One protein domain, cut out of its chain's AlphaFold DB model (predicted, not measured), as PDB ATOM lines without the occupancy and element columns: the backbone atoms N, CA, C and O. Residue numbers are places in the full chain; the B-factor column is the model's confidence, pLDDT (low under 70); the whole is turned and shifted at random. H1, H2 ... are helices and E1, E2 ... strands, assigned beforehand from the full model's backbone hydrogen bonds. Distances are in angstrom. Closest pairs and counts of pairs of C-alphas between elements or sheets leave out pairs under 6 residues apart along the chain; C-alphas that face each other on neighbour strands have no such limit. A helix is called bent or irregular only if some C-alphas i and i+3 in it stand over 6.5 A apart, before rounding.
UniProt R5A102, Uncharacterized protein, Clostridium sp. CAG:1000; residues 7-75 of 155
ATOM      1  N   SER A   7     -24.310  42.077  26.601       89.62
ATOM      2  CA  SER A   7     -24.878  42.866  25.504       89.62
ATOM      3  C   SER A   7     -25.930  42.059  24.740       89.62
ATOM      4  O   SER A   7     -25.774  40.849  24.557       89.62
ATOM      5  N   LEU A   8     -26.971  42.723  24.238       89.69
ATOM      6  CA  LEU A   8     -28.053  42.094  23.479       89.69
ATOM      7  C   LEU A   8     -27.531  41.352  22.247       89.69
ATOM      8  O   LEU A   8     -27.925  40.218  21.996       89.69
ATOM      9  N   SER A   9     -26.553  41.932  21.555       87.88
ATOM     10  CA  SER A   9     -25.856  41.284  20.442       87.88
ATOM     11  C   SER A   9     -25.202  39.956  20.840       87.88
ATOM     12  O   SER A   9     -25.336  38.963  20.130       87.88
ATOM     13  N   LYS A  10     -24.536  39.896  22.004       87.06
ATOM     14  CA  LYS A  10     -23.915  38.666  22.520       87.06
ATOM     15  C   LYS A  10     -24.955  37.663  23.006       87.06
ATOM     16  O   LYS A  10     -24.744  36.466  22.852       87.06
ATOM     17  N   PHE A  11     -26.048  38.139  23.597       89.00
ATOM     18  CA  PHE A  11     -27.170  37.298  24.003       89.00
ATOM     19  C   PHE A  11     -27.786  36.598  22.785       89.00
ATOM     20  O   PHE A  11     -27.852  35.373  22.745       89.00
ATOM     21  N   LEU A  12     -28.131  37.356  21.745       87.75
ATOM     22  CA  LEU A  12     -28.705  36.820  20.510       87.75
ATOM     23  C   LEU A  12     -27.738  35.904  19.751       87.75
ATOM     24  O   LEU A  12     -28.160  34.877  19.229       87.75
ATOM     25  N   ALA A  13     -26.444  36.224  19.739       84.06
ATOM     26  CA  ALA A  13     -25.448  35.354  19.124       84.06
ATOM     27  C   ALA A  13     -25.315  34.002  19.841       84.06
ATOM     28  O   ALA A  13     -25.142  32.976  19.192       84.06
ATOM     29  N   ARG A  14     -25.410  33.987  21.178       81.31
ATOM     30  CA  ARG A  14     -25.265  32.761  21.977       81.31
ATOM     31  C   ARG A  14     -26.521  31.903  22.009       81.31
ATOM     32  O   ARG A  14     -26.404  30.689  21.942       81.31
ATOM     33  N   PHE A  15     -27.689  32.520  22.160       81.56
ATOM     34  CA  PHE A  15     -28.937  31.795  22.416       81.56
ATOM     35  C   PHE A  15     -29.880  31.770  21.213       81.56
ATOM     36  O   PHE A  15     -30.754  30.915  21.145       81.56
ATOM     37  N   GLY A  16     -29.726  32.701  20.271       77.25
ATOM     38  CA  GLY A  16     -30.488  32.736  19.021       77.25
ATOM     39  C   GLY A  16     -29.723  32.183  17.818       77.25
ATOM     40  O   GLY A  16     -30.286  32.140  16.731       77.25
ATOM     41  N   SER A  17     -28.451  31.796  17.991       74.38
ATOM     42  CA  SER A  17     -27.553  31.341  16.914       74.38
ATOM     43  C   SER A  17     -27.432  32.328  15.747       74.38
ATOM     44  O   SER A  17     -27.199  31.940  14.604       74.38
ATOM     45  N   LEU A  18     -27.593  33.624  16.021       76.69
ATOM     46  CA  LEU A  18     -27.527  34.666  15.002       76.69
ATOM     47  C   LEU A  18     -26.089  35.167  14.837       76.69
ATOM     48  O   LEU A  18     -25.364  35.352  15.813       76.69
ATOM     49  N   GLN A  19     -25.689  35.460  13.601       71.56
ATOM     50  CA  GLN A  19     -24.392  36.065  13.288       71.56
ATOM     51  C   GLN A  19     -24.567  37.222  12.297       71.56
ATOM     52  O   GLN A  19     -25.447  37.184  11.442       71.56
ATOM     53  N   GLY A  20     -23.716  38.246  12.408       71.31
ATOM     54  CA  GLY A  20     -23.660  39.368  11.464       71.31
ATOM     55  C   GLY A  20     -23.782  40.750  12.107       71.31
ATOM     56  O   GLY A  20     -24.184  40.896  13.262       71.31
ATOM     57  N   GLU A  21     -23.434  41.781  11.332       68.38
ATOM     58  CA  GLU A  21     -23.453  43.189  11.762       68.38
ATOM     59  C   GLU A  21     -24.862  43.681  12.127       68.38
ATOM     60  O   GLU A  21     -25.012  44.546  12.982       68.38
ATOM     61  N   ALA A  22     -25.915  43.072  11.571       66.69
ATOM     62  CA  ALA A  22     -27.301  43.440  11.865       66.69
ATOM     63  C   ALA A  22     -27.676  43.308  13.360       66.69
ATOM     64  O   ALA A  22     -28.588  43.986  13.829       66.69
ATOM     65  N   LEU A  23     -26.951  42.492  14.138       72.19
ATOM     66  CA  LEU A  23     -27.220  42.281  15.565       72.19
ATOM     67  C   LEU A  23     -26.876  43.483  16.450       72.19
ATOM     68  O   LEU A  23     -27.354  43.545  17.582       72.19
ATOM     69  N   SER A  24     -26.047  44.425  15.985       72.06
ATOM     70  CA  SER A  24     -25.699  45.613  16.779       72.06
ATOM     71  C   SER A  24     -26.810  46.657  16.835       72.06
ATOM     72  O   SER A  24     -26.741  47.557  17.668       72.06
ATOM     73  N   HIS A  25     -27.811  46.555  15.959       80.31
ATOM     74  CA  HIS A  25     -28.900  47.529  15.853       80.31
ATOM     75  C   HIS A  25     -30.235  47.025  16.393       80.31
ATOM     76  O   HIS A  25     -31.158  47.822  16.532       80.31
ATOM     77  N   ILE A  26     -30.324  45.735  16.726       85.06
ATOM     78  CA  ILE A  26     -31.541  45.151  17.275       85.06
ATOM     79  C   ILE A  26     -31.790  45.701  18.680       85.06
ATOM     80  O   ILE A  26     -30.917  45.684  19.545       85.06
ATOM     81  N   THR A  27     -33.014  46.157  18.903       90.31
ATOM     82  CA  THR A  27     -33.541  46.599  20.190       90.31
ATOM     83  C   THR A  27     -34.281  45.468  20.883       90.31
ATOM     84  O   THR A  27     -34.762  44.524  20.255       90.31
ATOM     85  N   HIS A  28     -34.469  45.580  22.198       90.62
ATOM     86  CA  HIS A  28     -35.280  44.589  22.897       90.62
ATOM     87  C   HIS A  28     -36.685  44.447  22.296       90.62
ATOM     88  O   HIS A  28     -37.209  43.335  22.271       90.62
ATOM     89  N   ASP A  29     -37.318  45.538  21.850       90.06
ATOM     90  CA  ASP A  29     -38.700  45.531  21.338       90.06
ATOM     91  C   ASP A  29     -38.840  44.738  20.047       90.06
ATOM     92  O   ASP A  29     -39.783  43.959  19.929       90.06
ATOM     93  N   GLU A  30     -37.832  44.786  19.184       88.50
ATOM     94  CA  GLU A  30     -37.721  43.875  18.045       88.50
ATOM     95  C   GLU A  30     -37.507  42.433  18.507       88.50
ATOM     96  O   GLU A  30     -38.172  41.535  18.001       88.50
ATOM     97  N   VAL A  31     -36.672  42.192  19.528       88.50
ATOM     98  CA  VAL A  31     -36.469  40.833  20.065       88.50
ATOM     99  C   VAL A  31     -37.763  40.213  20.576       88.50
ATOM    100  O   VAL A  31     -37.997  39.034  20.347       88.50
ATOM    101  N   LYS A  32     -38.640  40.995  21.211       88.00
ATOM    102  CA  LYS A  32     -39.941  40.499  21.687       88.00
ATOM    103  C   LYS A  32     -40.842  40.026  20.542       88.00
ATOM    104  O   LYS A  32     -41.637  39.118  20.750       88.00
ATOM    105  N   VAL A  33     -40.752  40.666  19.378       86.94
ATOM    106  CA  VAL A  33     -41.574  40.330  18.209       86.94
ATOM    107  C   VAL A  33     -40.947  39.184  17.416       86.94
ATOM    108  O   VAL A  33     -41.644  38.250  17.036       86.94
ATOM    109  N   LEU A  34     -39.636  39.249  17.183       85.12
ATOM    110  CA  LEU A  34     -38.905  38.310  16.333       85.12
ATOM    111  C   LEU A  34     -38.579  36.990  17.039       85.12
ATOM    112  O   LEU A  34     -38.485  35.956  16.384       85.12
ATOM    113  N   PHE A  35     -38.405  37.021  18.361       85.62
ATOM    114  CA  PHE A  35     -37.960  35.878  19.154       85.62
ATOM    115  C   PHE A  35     -38.863  35.671  20.381       85.62
ATOM    116  O   PHE A  35     -38.441  35.917  21.518       85.62
ATOM    117  N   PRO A  36     -40.111  35.211  20.184       83.62
ATOM    118  CA  PRO A  36     -41.070  35.008  21.272       83.62
ATOM    119  C   PRO A  36     -40.610  33.970  22.308       83.62
ATOM    120  O   PRO A  36     -41.106  33.976  23.432       83.62
ATOM    121  N   GLN A  37     -39.639  33.116  21.969       82.88
ATOM    122  CA  GLN A  37     -39.012  32.177  22.901       82.88
ATOM    123  C   GLN A  37     -38.210  32.864  24.018       82.88
ATOM    124  O   GLN A  37     -37.967  32.257  25.059       82.88
ATOM    125  N   PHE A  38     -37.785  34.120  23.830       87.62
ATOM    126  CA  PHE A  38     -37.060  34.870  24.853       87.62
ATOM    127  C   PHE A  38     -38.030  35.646  25.739       87.62
ATOM    128  O   PHE A  38     -38.422  36.782  25.455       87.62
ATOM    129  N   VAL A  39     -38.388  35.031  26.863       88.44
ATOM    130  CA  VAL A  39     -39.330  35.607  27.821       88.44
ATOM    131  C   VAL A  39     -38.637  36.676  28.661       88.44
ATOM    132  O   VAL A  39     -37.677  36.412  29.383       88.44
ATOM    133  N   ARG A  40     -39.137  37.910  28.588       91.25
ATOM    134  CA  ARG A  40     -38.700  39.002  29.467       91.25
ATOM    135  C   ARG A  40     -39.263  38.807  30.870       91.25
ATOM    136  O   ARG A  40     -40.400  38.376  31.031       91.25
ATOM    137  N   THR A  41     -38.511  39.230  31.875       89.50
ATOM    138  CA  THR A  41     -38.979  39.316  33.260       89.50
ATOM    139  C   THR A  41     -38.788  40.725  33.819       89.50
ATOM    140  O   THR A  41     -38.311  41.629  33.126       89.50
ATOM    141  N   THR A  42     -39.216  40.947  35.058       90.38
ATOM    142  CA  THR A  42     -39.068  42.225  35.759       90.38
ATOM    143  C   THR A  42     -37.857  42.201  36.687       90.38
ATOM    144  O   THR A  42     -37.409  41.154  37.160       90.38
ATOM    145  N   PHE A  43     -37.323  43.384  36.992       89.81
ATOM    146  CA  PHE A  43     -36.249  43.517  37.976       89.81
ATOM    147  C   PHE A  43     -36.680  43.084  39.379       89.81
ATOM    148  O   PHE A  43     -35.864  42.541  40.120       89.81
ATOM    149  N   GLU A  44     -37.949  43.283  39.740       89.38
ATOM    150  CA  GLU A  44     -38.506  42.813  41.013       89.38
ATOM    151  C   GLU A  44     -38.453  41.290  41.107       89.38
ATOM    152  O   GLU A  44     -37.938  40.748  42.086       89.38
ATOM    153  N   TYR A  45     -38.884  40.598  40.050       89.06
ATOM    154  CA  TYR A  45     -38.816  39.145  39.992       89.06
ATOM    155  C   TYR A  45     -37.370  38.647  40.088       89.06
ATOM    156  O   TYR A  45     -37.074  37.757  40.883       89.06
ATOM    157  N   ALA A  46     -36.441  39.262  39.351       86.81
ATOM    158  CA  ALA A  46     -35.027  38.902  39.421       86.81
ATOM    159  C   ALA A  46     -34.403  39.175  40.805       86.81
ATOM    160  O   ALA A  46     -33.550  38.419  41.265       86.81
ATOM    161  N   ARG A  47     -34.833  40.240  41.496       86.50
ATOM    162  CA  ARG A  47     -34.351  40.587  42.842       86.50
ATOM    163  C   ARG A  47     -34.850  39.611  43.904       86.50
ATOM    164  O   ARG A  47     -34.101  39.320  44.837       86.50
ATOM    165  N   ASN A  48     -36.078  39.123  43.750       90.25
ATOM    166  CA  ASN A  48     -36.669  38.122  44.635       90.25
ATOM    167  C   ASN A  48     -36.090  36.722  44.376       90.25
ATOM    168  O   ASN A  48     -35.975  35.936  45.306       90.25
ATOM    169  N   ASN A  49     -35.637  36.444  43.150       85.88
ATOM    170  CA  ASN A  49     -35.097  35.148  42.737       85.88
ATOM    171  C   ASN A  49     -33.594  35.221  42.418       85.88
ATOM    172  O   ASN A  49     -33.154  34.916  41.306       85.88
ATOM    173  N   LYS A  50     -32.781  35.629  43.400       84.38
ATOM    174  CA  LYS A  50     -31.324  35.793  43.218       84.38
ATOM    175  C   LYS A  50     -30.619  34.508  42.784       84.38
ATOM    176  O   LYS A  50     -29.649  34.577  42.036       84.38
ATOM    177  N   GLU A  51     -31.117  33.353  43.219       83.81
ATOM    178  CA  GLU A  51     -30.577  32.044  42.841       83.81
ATOM    179  C   GLU A  51     -30.662  31.819  41.327       83.81
ATOM    180  O   GLU A  51     -29.684  31.407  40.704       83.81
ATOM    181  N   LEU A  52     -31.781  32.200  40.704       83.00
ATOM    182  CA  LEU A  52     -31.972  32.094  39.255       83.00
ATOM    183  C   LEU A  52     -31.037  33.029  38.479       83.00
ATOM    184  O   LEU A  52     -30.578  32.688  37.394       83.00
ATOM    185  N   VAL A  53     -30.706  34.191  39.045       82.69
ATOM    186  CA  VAL A  53     -29.697  35.091  38.468       82.69
ATOM    187  C   VAL A  53     -28.298  34.481  38.599       82.69
ATOM    188  O   VAL A  53     -27.525  34.495  37.646       82.69
ATOM    189  N   SER A  54     -27.973  33.909  39.762       80.19
ATOM    190  CA  SER A  54     -26.655  33.314  40.026       80.19
ATOM    191  C   SER A  54     -26.378  32.050  39.208       80.19
ATOM    192  O   SER A  54     -25.263  31.858  38.735       80.19
ATOM    193  N   THR A  55     -27.405  31.229  38.979       81.69
ATOM    194  CA  THR A  55     -27.344  30.028  38.130       81.69
ATOM    195  C   THR A  55     -27.398  30.354  36.639       81.69
ATOM    196  O   THR A  55     -27.261  29.461  35.807       81.69
ATOM    197  N   GLY A  56     -27.594  31.626  36.281       79.56
ATOM    198  CA  GLY A  56     -27.690  32.064  34.896       79.56
ATOM    199  C   GLY A  56     -29.019  31.725  34.227       79.56
ATOM    200  O   GLY A  56     -29.123  31.943  33.032       79.56
ATOM    201  N   LYS A  57     -30.043  31.250  34.954       85.38
ATOM    202  CA  LYS A  57     -31.408  31.072  34.419       85.38
ATOM    203  C   LYS A  57     -32.094  32.408  34.107       85.38
ATOM    204  O   LYS A  57     -32.956  32.471  33.236       85.38
ATOM    205  N   ILE A  58     -31.699  33.485  34.793       88.88
ATOM    206  CA  ILE A  58     -32.089  34.861  34.468       88.88
ATOM    207  C   ILE A  58     -30.847  35.657  34.073       88.88
ATOM    208  O   ILE A  58     -29.921  35.802  34.872       88.88
ATOM    209  N   LEU A  59     -30.852  36.237  32.873       90.06
ATOM    210  CA  LEU A  59     -29.764  37.083  32.381       90.06
ATOM    211  C   LEU A  59     -30.186  38.540  32.269       90.06
ATOM    212  O   LEU A  59     -31.236  38.854  31.720       90.06
ATOM    213  N   MET A  60     -29.319  39.436  32.739       91.88
ATOM    214  CA  MET A  60     -29.454  40.878  32.543       91.88
ATOM    215  C   MET A  60     -28.900  41.233  31.167       91.88
ATOM    216  O   MET A  60     -27.689  41.146  30.957       91.88
ATOM    217  N   VAL A  61     -29.765  41.616  30.232       91.44
ATOM    218  CA  VAL A  61     -29.365  41.885  28.849       91.44
ATOM    219  C   VAL A  61     -29.445  43.379  28.568       91.44
ATOM    220  O   VAL A  61     -30.457  43.997  28.873       91.44
ATOM    221  N   ASP A  62     -28.378  43.939  28.008       91.25
ATOM    222  CA  ASP A  62     -28.198  45.369  27.750       91.25
ATOM    223  C   ASP A  62     -28.140  45.655  26.243       91.25
ATOM    224  O   ASP A  62     -27.265  45.139  25.544       91.25
ATOM    225  N   ASP A  63     -29.055  46.476  25.731       87.94
ATOM    226  CA  ASP A  63     -29.052  46.943  24.336       87.94
ATOM    227  C   ASP A  63     -28.277  48.263  24.128       87.94
ATOM    228  O   ASP A  63     -28.263  48.817  23.029       87.94
ATOM    229  N   GLY A  64     -27.617  48.777  25.172       84.50
ATOM    230  CA  GLY A  64     -26.912  50.059  25.189       84.50
ATOM    231  C   GLY A  64     -27.806  51.252  25.547       84.50
ATOM    232  O   GLY A  64     -27.291  52.343  25.795       84.50
ATOM    233  N   ARG A  65     -29.134  51.065  25.598       86.62
ATOM    234  CA  ARG A  65     -30.109  52.072  26.051       86.62
ATOM    235  C   ARG A  65     -30.790  51.655  27.348       86.62
ATOM    236  O   ARG A  65     -30.973  52.486  28.235       86.62
ATOM    237  N   LYS A  66     -31.194  50.390  27.449       90.00
ATOM    238  CA  LYS A  66     -31.890  49.821  28.601       90.00
ATOM    239  C   LYS A  66     -31.392  48.409  28.882       90.00
ATOM    240  O   LYS A  66     -30.993  47.672  27.988       90.00
ATOM    241  N   ILE A  67     -31.477  48.038  30.155       91.38
ATOM    242  CA  ILE A  67     -31.228  46.672  30.609       91.38
ATOM    243  C   ILE A  67     -32.583  46.016  30.856       91.38
ATOM    244  O   ILE A  67     -33.433  46.594  31.536       91.38
ATOM    245  N   ILE A  68     -32.785  44.816  30.323       92.25
ATOM    246  CA  ILE A  68     -33.982  44.007  30.558       92.25
ATOM    247  C   ILE A  68     -33.549  42.600  30.979       92.25
ATOM    248  O   ILE A  68     -32.704  42.001  30.309       92.25
ATOM    249  N   PRO A  69     -34.109  42.045  32.068       92.00
ATOM    250  CA  PRO A  69     -33.844  40.667  32.424       92.00
ATOM    251  C   PRO A  69     -34.658  39.705  31.549       92.00
ATOM    252  O   PRO A  69     -35.842  39.929  31.293       92.00
ATOM    253  N   TYR A  70     -34.024  38.621  31.114       91.88
ATOM    254  CA  TYR A  70     -34.638  37.543  30.337       91.88
ATOM    255  C   TYR A  70     -34.560  36.233  31.109       91.88
ATOM    256  O   TYR A  70     -33.526  35.933  31.706       91.88
ATOM    257  N   ILE A  71     -35.642  35.461  31.075       89.25
ATOM    258  CA  ILE A  71     -35.671  34.068  31.510       89.25
ATOM    259  C   ILE A  71     -35.167  33.247  30.333       89.25
ATOM    260  O   ILE A  71     -35.728  33.312  29.236       89.25
ATOM    261  N   LEU A  72     -34.085  32.512  30.550       81.88
ATOM    262  CA  LEU A  72     -33.612  31.573  29.552       81.88
ATOM    263  C   LEU A  72     -34.566  30.376  29.505       81.88
ATOM    264  O   LEU A  72     -34.889  29.837  30.567       81.88
ATOM    265  N   PRO A  73     -35.016  29.958  28.309       69.19
ATOM    266  CA  PRO A  73     -35.738  28.704  28.183       69.19
ATOM    267  C   PRO A  73     -34.842  27.574  28.700       69.19
ATOM    268  O   PRO A  73     -33.637  27.559  28.429       69.19
ATOM    269  N   GLU A  74     -35.419  26.662  29.483       63.97
ATOM    270  CA  GLU A  74     -34.707  25.456  29.891       63.97
ATOM    271  C   GLU A  74     -34.364  24.684  28.616       63.97
ATOM    272  O   GLU A  74     -35.236  24.315  27.833       63.97
ATOM    273  N   LEU A  75     -33.067  24.527  28.359       55.81
ATOM    274  CA  LEU A  75     -32.606  23.560  27.378       55.81
ATOM    275  C   LEU A  75     -32.928  22.199  27.987       55.81
ATOM    276  O   LEU A  75     -32.291  21.820  28.972       55.81
TER     277      LEU A  75
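Overview. This is residues 7 to 75 of the 155 residues of an uncharacterized protein of Clostridium sp. CAG:1000 (UniProt R5A102). A small hairpin of two strands, E1 and E2, makes the middle of the domain, with short helices in two groups at opposite ends of the longest axis: H1, H2 and H3 at one end, H4 and H5 at the other. The helix groups are loosely formed, for H1 and H2 are the one pair of helices that touch, and the stretch from H3 to H4 runs past E2, with residues 39 to 40 paired to it. The printed part has 69 residues with five named helices and then two named strands, in the order H1 H2 H3 H4 H5 E1 E2; the sheet, E1 - E2, is antiparallel and the class is mixed, helices and strands. The whole is compact, with a radius of gyration of the C-alphas of 11.8 A and spans of 35 by 27 by 19 A.

Arrangement. H1, residues 8 to 15, and H2, residues 21 to 24, touch; their closest C-alphas, of Ser 9 and Leu 23, are 5.2 A apart. H3, residues 28 to 34, is close to H1 but not clearly touching it, at 7.7 A between the C-alphas of Leu 8 and His 28, and runs the same way at a steep tilt of 40 degrees. H4, residues 43 to 48, and H5, residues 50 to 54, are close but not clearly touching; their closest C-alphas, of Ala 46 and Val 53, are 6.6 A apart. E1, residues 58 to 62, and E2, residues 67 to 71, form an antiparallel hairpin, their directions at 151 degrees. Across it N 59 and O 70 are 2.9 A apart and N 61 and O 68 are 3.0 A apart, within hydrogen-bond range. Residues 39 to 40 form a short antiparallel pairing with residues 70 to 71 of E2. The closest C-alphas of H1 and E1 are those of Leu 8 and Asp 62, at 5.4 A. Those of H5 and E1 are Leu 52 and Ile 58, at 5.5 A, and those of H4 and E2 are Phe 43 and Pro 69, at 6.7 A. H1 and H4 are apart, and so are H2 and E1. In H1, H3, H4 and H5 every O i to N i+4 pair is within hydrogen-bond range; H2 is too short for such a pair.

Along the chain. H1 begins at C-alpha 8, (-28.053, 42.094, 23.479), and measures 10.4 A; H3 measures 9.8 A and H4 8.6 A. H2 is neither bent nor irregular, but only just: C-alphas 21 and 24 are 6.0 A apart. H5 measures 6.2 A. E1 measures 13.1 A, and E2 measures 13.4 A and ends at C-alpha 71, (-35.671, 34.068, 31.510).

Size, cuts and confidence. The two C-alphas farthest apart, of Glu 21 and Asn 48, are 35.8 A apart. The printed part has no cut and no long link. The mean pLDDT of the printed part is 84.2, and residues 21 to 22 and 73 to 75 are under 70.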